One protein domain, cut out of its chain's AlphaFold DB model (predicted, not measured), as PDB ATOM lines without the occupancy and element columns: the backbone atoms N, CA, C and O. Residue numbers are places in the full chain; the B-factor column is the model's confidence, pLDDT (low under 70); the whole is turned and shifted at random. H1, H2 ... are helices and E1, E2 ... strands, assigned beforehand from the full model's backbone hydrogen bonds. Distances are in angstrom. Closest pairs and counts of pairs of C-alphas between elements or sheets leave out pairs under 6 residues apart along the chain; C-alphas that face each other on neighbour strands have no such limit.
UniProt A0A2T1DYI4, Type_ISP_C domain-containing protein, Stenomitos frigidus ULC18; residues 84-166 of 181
ATOM      1  N   VAL A  84     -20.678  35.747   8.409       93.00
ATOM      2  CA  VAL A  84     -19.566  36.684   8.553       93.00
ATOM      3  C   VAL A  84     -18.396  36.132   7.753       93.00
ATOM      4  O   VAL A  84     -17.791  35.136   8.128       93.00
ATOM      5  N   GLU A  85     -18.089  36.757   6.630       92.56
ATOM      6  CA  GLU A  85     -16.976  36.376   5.756       92.56
ATOM      7  C   GLU A  85     -15.763  37.259   6.038       92.56
ATOM      8  O   GLU A  85     -14.663  36.785   6.323       92.56
ATOM      9  N   ALA A  86     -15.986  38.570   5.999       91.25
ATOM     10  CA  ALA A  86     -14.969  39.573   6.232       91.25
ATOM     11  C   ALA A  86     -15.617  40.806   6.850       91.25
ATOM     12  O   ALA A  86     -16.588  41.343   6.320       91.25
ATOM     13  N   VAL A  87     -15.044  41.265   7.960       92.56
ATOM     14  CA  VAL A  87     -15.506  42.463   8.659       92.56
ATOM     15  C   VAL A  87     -14.809  43.675   8.057       92.56
ATOM     16  O   VAL A  87     -13.583  43.777   8.118       92.56
ATOM     17  N   ARG A  88     -15.575  44.596   7.471       92.69
ATOM     18  CA  ARG A  88     -15.052  45.843   6.898       92.69
ATOM     19  C   ARG A  88     -15.885  47.022   7.362       92.69
ATOM     20  O   ARG A  88     -17.094  47.036   7.156       92.69
ATOM     21  N   TYR A  89     -15.230  48.010   7.954       93.25
ATOM     22  CA  TYR A  89     -15.874  49.268   8.296       93.25
ATOM     23  C   TYR A  89     -15.728  50.265   7.147       93.25
ATOM     24  O   TYR A  89     -14.642  50.420   6.589       93.25
ATOM     25  N   ILE A  90     -16.831  50.913   6.790       91.69
ATOM     26  CA  ILE A  90     -16.878  52.042   5.873       91.69
ATOM     27  C   ILE A  90     -17.254  53.259   6.705       91.69
ATOM     28  O   ILE A  90     -18.338  53.320   7.292       91.69
ATOM     29  N   GLU A  91     -16.334  54.214   6.752       88.19
ATOM     30  CA  GLU A  91     -16.551  55.487   7.421       88.19
ATOM     31  C   GLU A  91     -17.751  56.238   6.829       88.19
ATOM     32  O   GLU A  91     -17.961  56.195   5.610       88.19
ATOM     33  N   PRO A  92     -18.517  56.956   7.671       87.94
ATOM     34  CA  PRO A  92     -19.597  57.813   7.205       87.94
ATOM     35  C   PRO A  92     -19.067  58.839   6.197       87.94
ATOM     36  O   PRO A  92     -18.065  59.512   6.447       87.94
ATOM     37  N   ARG A  93     -19.742  58.978   5.050       83.69
ATOM     38  CA  ARG A  93     -19.418  59.979   4.021       83.69
ATOM     39  C   ARG A  93     -20.591  60.925   3.835       83.69
ATOM     40  O   ARG A  93     -21.674  60.483   3.465       83.69
ATOM     41  N   HIS A  94     -20.346  62.224   4.009       80.69
ATOM     42  CA  HIS A  94     -21.370  63.270   3.903       80.69
ATOM     43  C   HIS A  94     -22.604  62.947   4.768       80.69
ATOM     44  O   HIS A  94     -22.483  62.929   5.989       80.69
ATOM     45  N   ASP A  95     -23.743  62.656   4.132       76.56
ATOM     46  CA  ASP A  95     -25.025  62.353   4.779       76.56
ATOM     47  C   ASP A  95     -25.225  60.852   5.073       76.56
ATOM     48  O   ASP A  95     -26.293  60.445   5.523       76.56
ATOM     49  N   GLN A  96     -24.230  60.002   4.795       77.88
ATOM     50  CA  GLN A  96     -24.311  58.565   5.064       77.88
ATOM     51  C   GLN A  96     -23.735  58.227   6.437       77.88
ATOM     52  O   GLN A  96     -22.632  58.649   6.782       77.88
ATOM     53  N   GLU A  97     -24.462  57.407   7.194       83.06
ATOM     54  CA  GLU A  97     -23.979  56.835   8.448       83.06
ATOM     55  C   GLU A  97     -22.874  55.797   8.199       83.06
ATOM     56  O   GLU A  97     -22.753  55.228   7.113       83.06
ATOM     57  N   GLY A  98     -22.048  55.539   9.216       90.06
ATOM     58  CA  GLY A  98     -20.987  54.541   9.111       90.06
ATOM     59  C   GLY A  98     -21.559  53.126   9.053       90.06
ATOM     60  O   GLY A  98     -22.518  52.798   9.761       90.06
ATOM     61  N   GLN A  99     -20.954  52.290   8.208       93.12
ATOM     62  CA  GLN A  99     -21.445  50.949   7.900       93.12
ATOM     63  C   GLN A  99     -20.400  49.878   8.209       93.12
ATOM     64  O   GLN A  99     -19.233  50.015   7.853       93.12
ATOM     65  N   ILE A 100     -20.820  48.768   8.814       94.00
ATOM     66  CA  ILE A 100     -19.975  47.594   9.054       94.00
ATOM     67  C   ILE A 100     -20.468  46.442   8.195       94.00
ATOM     68  O   ILE A 100     -21.477  45.811   8.500       94.00
ATOM     69  N   TRP A 101     -19.725  46.129   7.147       94.56
ATOM     70  CA  TRP A 101     -19.993  45.008   6.261       94.56
ATOM     71  C   TRP A 101     -19.489  43.714   6.887       94.56
ATOM     72  O   TRP A 101     -18.342  43.652   7.332       94.56
ATOM     73  N   ILE A 102     -20.343  42.689   6.907       93.44
ATOM     74  CA  ILE A 102     -19.980  41.333   7.354       93.44
ATOM     75  C   ILE A 102     -19.764  40.369   6.182       93.44
ATOM     76  O   ILE A 102     -19.105  39.345   6.339       93.44
ATOM     77  N   ASN A 103     -20.304  40.696   5.007       93.31
ATOM     78  CA  ASN A 103     -20.085  40.000   3.740       93.31
ATOM     79  C   ASN A 103     -20.255  40.992   2.572       93.31
ATOM     80  O   ASN A 103     -20.200  42.203   2.780       93.31
ATOM     81  N   GLN A 104     -20.415  40.514   1.335       92.00
ATOM     82  CA  GLN A 104     -20.558  41.387   0.157       92.00
ATOM     83  C   GLN A 104     -21.901  42.127   0.069       92.00
ATOM     84  O   GLN A 104     -22.015  43.066  -0.711       92.00
ATOM     85  N   THR A 105     -22.912  41.697   0.824       92.69
ATOM     86  CA  THR A 105     -24.304  42.157   0.663       92.69
ATOM     87  C   THR A 105     -24.917  42.716   1.938       92.69
ATOM     88  O   THR A 105     -25.815  43.541   1.859       92.69
ATOM     89  N   GLN A 106     -24.444  42.289   3.108       94.94
ATOM     90  CA  GLN A 106     -25.054  42.589   4.396       94.94
ATOM     91  C   GLN A 106     -24.123  43.428   5.262       94.94
ATOM     92  O   GLN A 106     -22.920  43.152   5.373       94.94
ATOM     93  N   TYR A 107     -24.714  44.421   5.919       94.62
ATOM     94  CA  TYR A 107     -24.015  45.354   6.784       94.62
ATOM     95  C   TYR A 107     -24.887  45.812   7.952       94.62
ATOM     96  O   TYR A 107     -26.116  45.769   7.893       94.62
ATOM     97  N   PHE A 108     -24.223  46.265   9.010       93.69
ATOM     98  CA  PHE A 108     -24.822  47.068  10.068       93.69
ATOM     99  C   PHE A 108     -24.650  48.548   9.733       93.69
ATOM    100  O   PHE A 108     -23.565  48.946   9.321       93.69
ATOM    101  N   GLU A 109     -25.682  49.358   9.930       93.12
ATOM    102  CA  GLU A 109     -25.642  50.818   9.752       93.12
ATOM    103  C   GLU A 109     -25.915  51.543  11.072       93.12
ATOM    104  O   GLU A 109     -26.431  50.938  12.013       93.12
ATOM    105  N   GLY A 110     -25.541  52.821  11.158       90.06
ATOM    106  CA  GLY A 110     -25.685  53.622  12.377       90.06
ATOM    107  C   GLY A 110     -24.504  53.529  13.341       90.06
ATOM    108  O   GLY A 110     -24.614  53.934  14.499       90.06
ATOM    109  N   VAL A 111     -23.348  53.020  12.890       90.12
ATOM    110  CA  VAL A 111     -22.137  52.945  13.723       90.12
ATOM    111  C   VAL A 111     -21.172  54.069  13.369       90.12
ATOM    112  O   VAL A 111     -20.557  54.079  12.303       90.12
ATOM    113  N   SER A 112     -21.011  55.024  14.285       89.19
ATOM    114  CA  SER A 112     -20.059  56.124  14.121       89.19
ATOM    115  C   SER A 112     -18.608  55.647  14.224       89.19
ATOM    116  O   SER A 112     -18.306  54.671  14.915       89.19
ATOM    117  N   HIS A 113     -17.690  56.379  13.588       89.50
ATOM    118  CA  HIS A 113     -16.259  56.053  13.613       89.50
ATOM    119  C   HIS A 113     -15.715  56.032  15.048       89.50
ATOM    120  O   HIS A 113     -14.983  55.126  15.434       89.50
ATOM    121  N   ALA A 114     -16.163  56.976  15.883       88.00
ATOM    122  CA  ALA A 114     -15.794  57.023  17.294       88.00
ATOM    123  C   ALA A 114     -16.190  55.749  18.061       88.00
ATOM    124  O   ALA A 114     -15.436  55.323  18.927       88.00
ATOM    125  N   LEU A 115     -17.339  55.134  17.748       89.62
ATOM    126  CA  LEU A 115     -17.779  53.877  18.371       89.62
ATOM    127  C   LEU A 115     -17.064  52.653  17.808       89.62
ATOM    128  O   LEU A 115     -16.860  51.680  18.534       89.62
ATOM    129  N   TRP A 116     -16.703  52.689  16.527       91.00
ATOM    130  CA  TRP A 116     -15.918  51.633  15.899       91.00
ATOM    131  C   TRP A 116     -14.518  51.533  16.521       91.00
ATOM    132  O   TRP A 116     -14.100  50.443  16.917       91.00
ATOM    133  N   ASP A 117     -13.858  52.677  16.717       89.69
ATOM    134  CA  ASP A 117     -12.530  52.765  17.336       89.69
ATOM    135  C   ASP A 117     -12.552  52.726  18.872       89.69
ATOM    136  O   ASP A 117     -11.504  52.590  19.522       89.69
ATOM    137  N   PHE A 118     -13.741  52.822  19.474       88.56
ATOM    138  CA  PHE A 118     -13.895  52.850  20.920       88.56
ATOM    139  C   PHE A 118     -13.330  51.581  21.564       88.56
ATOM    140  O   PHE A 118     -13.748  50.451  21.289       88.56
ATOM    141  N   SER A 119     -12.376  51.785  22.471       85.69
ATOM    142  CA  SER A 119     -11.641  50.710  23.122       85.69
ATOM    143  C   SER A 119     -11.875  50.708  24.626       85.69
ATOM    144  O   SER A 119     -11.553  51.674  25.314       85.69
ATOM    145  N   LEU A 120     -12.352  49.584  25.163       80.38
ATOM    146  CA  LEU A 120     -12.422  49.354  26.606       80.38
ATOM    147  C   LEU A 120     -11.188  48.563  27.040       80.38
ATOM    148  O   LEU A 120     -11.011  47.406  26.654       80.38
ATOM    149  N   GLY A 121     -10.302  49.199  27.810       77.88
ATOM    150  CA  GLY A 121      -9.067  48.563  28.287       77.88
ATOM    151  C   GLY A 121      -8.125  48.126  27.156       77.88
ATOM    152  O   GLY A 121      -7.526  47.055  27.237       77.88
ATOM    153  N   GLY A 122      -8.040  48.918  26.080       84.38
ATOM    154  CA  GLY A 122      -7.181  48.637  24.921       84.38
ATOM    155  C   GLY A 122      -7.733  47.593  23.944       84.38
ATOM    156  O   GLY A 122      -6.986  47.081  23.116       84.38
ATOM    157  N   ARG A 123      -9.023  47.244  24.039       84.19
ATOM    158  CA  ARG A 123      -9.692  46.327  23.105       84.19
ATOM    159  C   ARG A 123     -10.881  47.011  22.440       84.19
ATOM    160  O   ARG A 123     -11.798  47.438  23.141       84.19
ATOM    161  N   GLN A 124     -10.891  47.033  21.109       91.06
ATOM    162  CA  GLN A 124     -12.028  47.495  20.309       91.06
ATOM    163  C   GLN A 124     -13.155  46.461  20.372       91.06
ATOM    164  O   GLN A 124     -13.099  45.409  19.732       91.06
ATOM    165  N   VAL A 125     -14.166  46.727  21.199       89.94
ATOM    166  CA  VAL A 125     -15.218  45.749  21.529       89.94
ATOM    167  C   VAL A 125     -16.059  45.403  20.301       89.94
ATOM    168  O   VAL A 125     -16.292  44.224  20.028       89.94
ATOM    169  N   CYS A 126     -16.459  46.419  19.530       91.19
ATOM    170  CA  CYS A 126     -17.279  46.271  18.326       91.19
ATOM    171  C   CYS A 126     -16.583  45.423  17.258       91.19
ATOM    172  O   CYS A 126     -17.202  44.524  16.685       91.19
ATOM    173  N   GLN A 127     -15.296  45.690  17.025       92.25
ATOM    174  CA  GLN A 127     -14.492  44.969  16.046       92.25
ATOM    175  C   GLN A 127     -14.249  43.524  16.493       92.25
ATOM    176  O   GLN A 127     -14.501  42.581  15.739       92.25
ATOM    177  N   LYS A 128     -13.815  43.340  17.744       91.81
ATOM    178  CA  LYS A 128     -13.472  42.024  18.282       91.81
ATOM    179  C   LYS A 128     -14.665  41.066  18.297       91.81
ATOM    180  O   LYS A 128     -14.503  39.900  17.953       91.81
ATOM    181  N   TRP A 129     -15.863  41.546  18.638       92.94
ATOM    182  CA  TRP A 129     -17.065  40.704  18.684       92.94
ATOM    183  C   TRP A 129     -17.389  40.052  17.332       92.94
ATOM    184  O   TRP A 129     -17.786  38.883  17.292       92.94
ATOM    185  N   LEU A 130     -17.214  40.803  16.235       92.88
ATOM    186  CA  LEU A 130     -17.440  40.317  14.873       92.88
ATOM    187  C   LEU A 130     -16.294  39.423  14.392       92.88
ATOM    188  O   LEU A 130     -16.555  38.396  13.773       92.88
ATOM    189  N   GLN A 131     -15.043  39.767  14.716       91.25
ATOM    190  CA  GLN A 131     -13.871  38.947  14.383       91.25
ATOM    191  C   GLN A 131     -13.929  37.556  15.026       91.25
ATOM    192  O   GLN A 131     -13.640  36.564  14.368       91.25
ATOM    193  N   GLU A 132     -14.367  37.454  16.284       91.69
ATOM    194  CA  GLU A 132     -14.562  36.164  16.969       91.69
ATOM    195  C   GLU A 132     -15.636  35.282  16.314       91.69
ATOM    196  O   GLU A 132     -15.720  34.089  16.598       91.69
ATOM    197  N   ARG A 133     -16.471  35.866  15.451       91.81
ATOM    198  CA  ARG A 133     -17.543  35.188  14.715       91.81
ATOM    199  C   ARG A 133     -17.261  35.115  13.222       91.81
ATOM    200  O   ARG A 133     -18.170  34.792  12.462       91.81
ATOM    201  N   GLN A 134     -16.030  35.395  12.797       90.88
ATOM    202  CA  GLN A 134     -15.628  35.196  11.414       90.88
ATOM    203  C   GLN A 134     -15.828  33.726  11.011       90.88
ATOM    204  O   GLN A 134     -15.664  32.812  11.818       90.88
ATOM    205  N   ASP A 135     -16.273  33.520   9.775       90.75
ATOM    206  CA  ASP A 135     -16.676  32.243   9.183       90.75
ATOM    207  C   ASP A 135     -17.909  31.564   9.795       90.75
ATOM    208  O   ASP A 135     -18.312  30.493   9.327       90.75
ATOM    209  N   CYS A 136     -18.568  32.209  10.762       91.81
ATOM    210  CA  CYS A 136     -19.795  31.731  11.391       91.81
ATOM    211  C   CYS A 136     -21.042  32.465  10.867       91.81
ATOM    212  O   CYS A 136     -20.986  33.607  10.405       91.81
ATOM    213  N   THR A 137     -22.199  31.807  10.967       93.62
ATOM    214  CA  THR A 137     -23.506  32.404  10.655       93.62
ATOM    215  C   THR A 137     -24.124  33.012  11.910       93.62
ATOM    216  O   THR A 137     -24.297  32.331  12.921       93.62
ATOM    217  N   LEU A 138     -24.490  34.293  11.846       91.62
ATOM    218  CA  LEU A 138     -25.196  34.984  12.918       91.62
ATOM    219  C   LEU A 138     -26.675  34.590  12.905       91.62
ATOM    220  O   LEU A 138     -27.381  34.768  11.913       91.62
ATOM    221  N   CYS A 139     -27.164  34.081  14.033       92.38
ATOM    222  CA  CYS A 139     -28.599  33.950  14.245       92.38
ATOM    223  C   CYS A 139     -29.222  35.318  14.558       92.38
ATOM    224  O   CYS A 139     -28.541  36.228  15.032       92.38
ATOM    225  N   GLU A 140     -30.535  35.431  14.379       89.50
ATOM    226  CA  GLU A 140     -31.299  36.653  14.662       89.50
ATOM    227  C   GLU A 140     -31.031  37.204  16.074       89.50
ATOM    228  O   GLU A 140     -30.792  38.393  16.270       89.50
ATOM    229  N   GLN A 141     -30.953  36.320  17.073       91.12
ATOM    230  CA  GLN A 141     -30.634  36.709  18.449       91.12
ATOM    231  C   GLN A 141     -29.236  37.331  18.580       91.12
ATOM    232  O   GLN A 141     -29.049  38.244  19.380       91.12
ATOM    233  N   SER A 142     -28.259  36.857  17.801       91.88
ATOM    234  CA  SER A 142     -26.897  37.403  17.797       91.88
ATOM    235  C   SER A 142     -26.841  38.768  17.117       91.88
ATOM    236  O   SER A 142     -26.141  39.651  17.605       91.88
ATOM    237  N   ILE A 143     -27.606  38.959  16.036       91.88
ATOM    238  CA  ILE A 143     -27.746  40.250  15.345       91.88
ATOM    239  C   ILE A 143     -28.342  41.283  16.307       91.88
ATOM    240  O   ILE A 143     -27.736  42.328  16.548       91.88
ATOM    241  N   GLN A 144     -29.460  40.949  16.957       91.31
ATOM    242  CA  GLN A 144     -30.092  41.818  17.955       91.31
ATOM    243  C   GLN A 144     -29.182  42.087  19.155       91.31
ATOM    244  O   GLN A 144     -29.149  43.196  19.689       91.31
ATOM    245  N   HIS A 145     -28.433  41.075  19.600       91.44
ATOM    246  CA  HIS A 145     -27.473  41.239  20.684       91.44
ATOM    247  C   HIS A 145     -26.371  42.233  20.307       91.44
ATOM    248  O   HIS A 145     -26.050  43.108  21.111       91.44
ATOM    249  N   TYR A 146     -25.845  42.152  19.084       93.38
ATOM    250  CA  TYR A 146     -24.853  43.098  18.584       93.38
ATOM    251  C   TYR A 146     -25.409  44.527  18.512       93.38
ATOM    252  O   TYR A 146     -24.796  45.445  19.050       93.38
ATOM    253  N   GLN A 147     -26.608  44.717  17.953       93.38
ATOM    254  CA  GLN A 147     -27.258  46.034  17.878       93.38
ATOM    255  C   GLN A 147     -27.465  46.664  19.265       93.38
ATOM    256  O   GLN A 147     -27.194  47.852  19.467       93.38
ATOM    257  N   ARG A 148     -27.905  45.865  20.250       91.31
ATOM    258  CA  ARG A 148     -28.046  46.319  21.644       91.31
ATOM    259  C   ARG A 148     -26.701  46.664  22.264       91.31
ATOM    260  O   ARG A 148     -26.595  47.695  22.916       91.31
ATOM    261  N   MET A 149     -25.685  45.828  22.055       92.19
ATOM    262  CA  MET A 149     -24.336  46.071  22.567       92.19
ATOM    263  C   MET A 149     -23.795  47.411  22.060       92.19
ATOM    264  O   MET A 149     -23.338  48.217  22.865       92.19
ATOM    265  N   VAL A 150     -23.891  47.679  20.754       91.62
ATOM    266  CA  VAL A 150     -23.418  48.947  20.179       91.62
ATOM    267  C   VAL A 150     -24.236  50.136  20.693       91.62
ATOM    268  O   VAL A 150     -23.659  51.169  21.022       91.62
ATOM    269  N   THR A 151     -25.553  49.983  20.851       90.75
ATOM    270  CA  THR A 151     -26.406  51.048  21.407       90.75
ATOM    271  C   THR A 151     -26.030  51.381  22.856       90.75
ATOM    272  O   THR A 151     -25.842  52.545  23.184       90.75
ATOM    273  N   ILE A 152     -25.811  50.373  23.705       89.56
ATOM    274  CA  ILE A 152     -25.362  50.594  25.089       89.56
ATOM    275  C   ILE A 152     -23.990  51.278  25.116       89.56
ATOM    276  O   ILE A 152     -23.759  52.167  25.929       89.56
ATOM    277  N   LEU A 153     -23.066  50.882  24.233       89.25
ATOM    278  CA  LEU A 153     -21.753  51.527  24.141       89.25
ATOM    279  C   LEU A 153     -21.877  53.009  23.777       89.25
ATOM    280  O   LEU A 153     -21.177  53.835  24.363       89.25
ATOM    281  N   LYS A 154     -22.791  53.352  22.866       89.19
ATOM    282  CA  LYS A 154     -23.109  54.741  22.530       89.19
ATOM    283  C   LYS A 154     -23.599  55.520  23.745       89.19
ATOM    284  O   LYS A 154     -23.012  56.554  24.063       89.19
ATOM    285  N   ASP A 155     -24.587  54.987  24.458       88.81
ATOM    286  CA  ASP A 155     -25.144  55.625  25.654       88.81
ATOM    287  C   ASP A 155     -24.060  55.865  26.715       88.81
ATOM    288  O   ASP A 155     -24.005  56.923  27.337       88.81
ATOM    289  N   VAL A 156     -23.148  54.904  26.896       88.19
ATOM    290  CA  VAL A 156     -22.024  55.025  27.834       88.19
ATOM    291  C   VAL A 156     -21.069  56.149  27.420       88.19
ATOM    292  O   VAL A 156     -20.670  56.943  28.271       88.19
ATOM    293  N   VAL A 157     -20.718  56.259  26.137       86.94
ATOM    294  CA  VAL A 157     -19.852  57.340  25.630       86.94
ATOM    295  C   VAL A 157     -20.505  58.714  25.812       86.94
ATOM    296  O   VAL A 157     -19.854  59.648  26.284       86.94
ATOM    297  N   GLU A 158     -21.796  58.837  25.511       87.44
ATOM    298  CA  GLU A 158     -22.551  60.080  25.703       87.44
ATOM    299  C   GLU A 158     -22.694  60.448  27.191       87.44
ATOM    300  O   GLU A 158     -22.551  61.616  27.577       87.44
ATOM    301  N   LEU A 159     -22.907  59.454  28.057       88.19
ATOM    302  CA  LEU A 159     -22.977  59.644  29.504       88.19
ATOM    303  C   LEU A 159     -21.639  60.121  30.085       88.19
ATOM    304  O   LEU A 159     -21.619  61.021  30.928       88.19
ATOM    305  N   MET A 160     -20.517  59.563  29.624       84.44
ATOM    306  CA  MET A 160     -19.185  60.019  30.034       84.44
ATOM    307  C   MET A 160     -18.957  61.477  29.612       84.44
ATOM    308  O   MET A 160     -18.628  62.317  30.448       84.44
ATOM    309  N   ALA A 161     -19.250  61.812  28.353       85.38
ATOM    310  CA  ALA A 161     -19.078  63.169  27.835       85.38
ATOM    311  C   ALA A 161     -19.966  64.211  28.545       85.38
ATOM    312  O   ALA A 161     -19.542  65.346  28.784       85.38
ATOM    313  N   SER A 162     -21.207  63.849  28.882       84.44
ATOM    314  CA  SER A 162     -22.118  64.733  29.623       84.44
ATOM    315  C   SER A 162     -21.682  64.937  31.077       84.44
ATOM    316  O   SER A 162     -21.747  66.064  31.574       84.44
ATOM    317  N   SER A 163     -21.173  63.890  31.731       83.12
ATOM    318  CA  SER A 163     -20.641  63.962  33.097       83.12
ATOM    319  C   SER A 163     -19.409  64.864  33.175       83.12
ATOM    320  O   SER A 163     -19.354  65.768  34.011       83.12
ATOM    321  N   ASP A 164     -18.462  64.695  32.249       79.38
ATOM    322  CA  ASP A 164     -17.268  65.538  32.178       79.38
ATOM    323  C   ASP A 164     -17.637  67.008  31.960       79.38
ATOM    324  O   ASP A 164     -17.090  67.897  32.617       79.38
ATOM    325  N   ARG A 165     -18.614  67.288  31.089       80.25
ATOM    326  CA  ARG A 165     -19.101  68.654  30.856       80.25
ATOM    327  C   ARG A 165     -19.668  69.290  32.125       80.25
ATOM    328  O   ARG A 165     -19.408  70.467  32.369       80.25
ATOM    329  N   ALA A 166     -20.425  68.540  32.925       78.62
ATOM    330  CA  ALA A 166     -21.012  69.046  34.164       78.62
ATOM    331  C   ALA A 166     -19.938  69.421  35.202       78.62
ATOM    332  O   ALA A 166     -20.028  70.481  35.824       78.62
TER     333      ALA A 166
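This is residues 84 to 166 of the 181 residues of the protein "Type_ISP_C domain-containing protein" of Stenomitos frigidus ULC18 (UniProt A0A2T1DYI4). One long helix, H3, makes the longest axis and runs past a small three-stranded sheet, E1 E2 E3, with the short helices H1 and H2 between them at one side. The last residues of H3, 158 to 166, stick out free of the body. The printed part has 83 residues, with three named strands and then three named helices; the sheet's order is E1, E2, E3, antiparallel, and the class is mostly helix. The whole is compact, with a radius of gyration of the C-alphas of 13.5 A, and spans 44 by 29 by 23 A.

Look first at E1, residues 88 to 90, E2, residues 99 to 101, and E3, residues 107 to 109: they form a meander, each strand the antiparallel neighbour of the one before. In the hairpin E1 and E2, N 88 and O 101 are 2.9 A apart, within hydrogen-bond range; in the hairpin E2 and E3, N 100 and O 108 are 2.8 A apart, also within range. Next come H1, residues 113 to 116, and H2, residues 125 to 131; each only grazes the sheet. They only just touch, with 3 pairs of C-alphas within 8 A, the closest being those of Trp 116 and Cys 126, 6.0 A apart. H3, residues 140 to 166, only just touches H1, also with 3 pairs, and with its residues 150 to 154 alone; the closest C-alphas are those of Leu 115 and Lys 154, 6.8 A apart. H2 and H3 are close but not clearly touching, the closest C-alphas being those of Cys 126 and Val 150, 6.9 A apart, at a shallow tilt of 23 degrees, opposite ways. In H3 every O i to N i+4 pair is within hydrogen-bond range, in H2 2 of 3, and H1 is too short for such a pair.

Find C-alpha 88 at (-15.052, 45.843, 6.898), where E1 begins. H2 is 10.0 A long. From C-alpha 140 at (-31.299, 36.653, 14.662), H3 runs 39.2 A to C-alpha 166 at (-21.012, 69.046, 34.164).

The two C-alphas farthest apart are those of Asp 135 and Ala 166, 44.7 A. The printed part has no cut, no link is long, and no printed residue is under 70 in pLDDT.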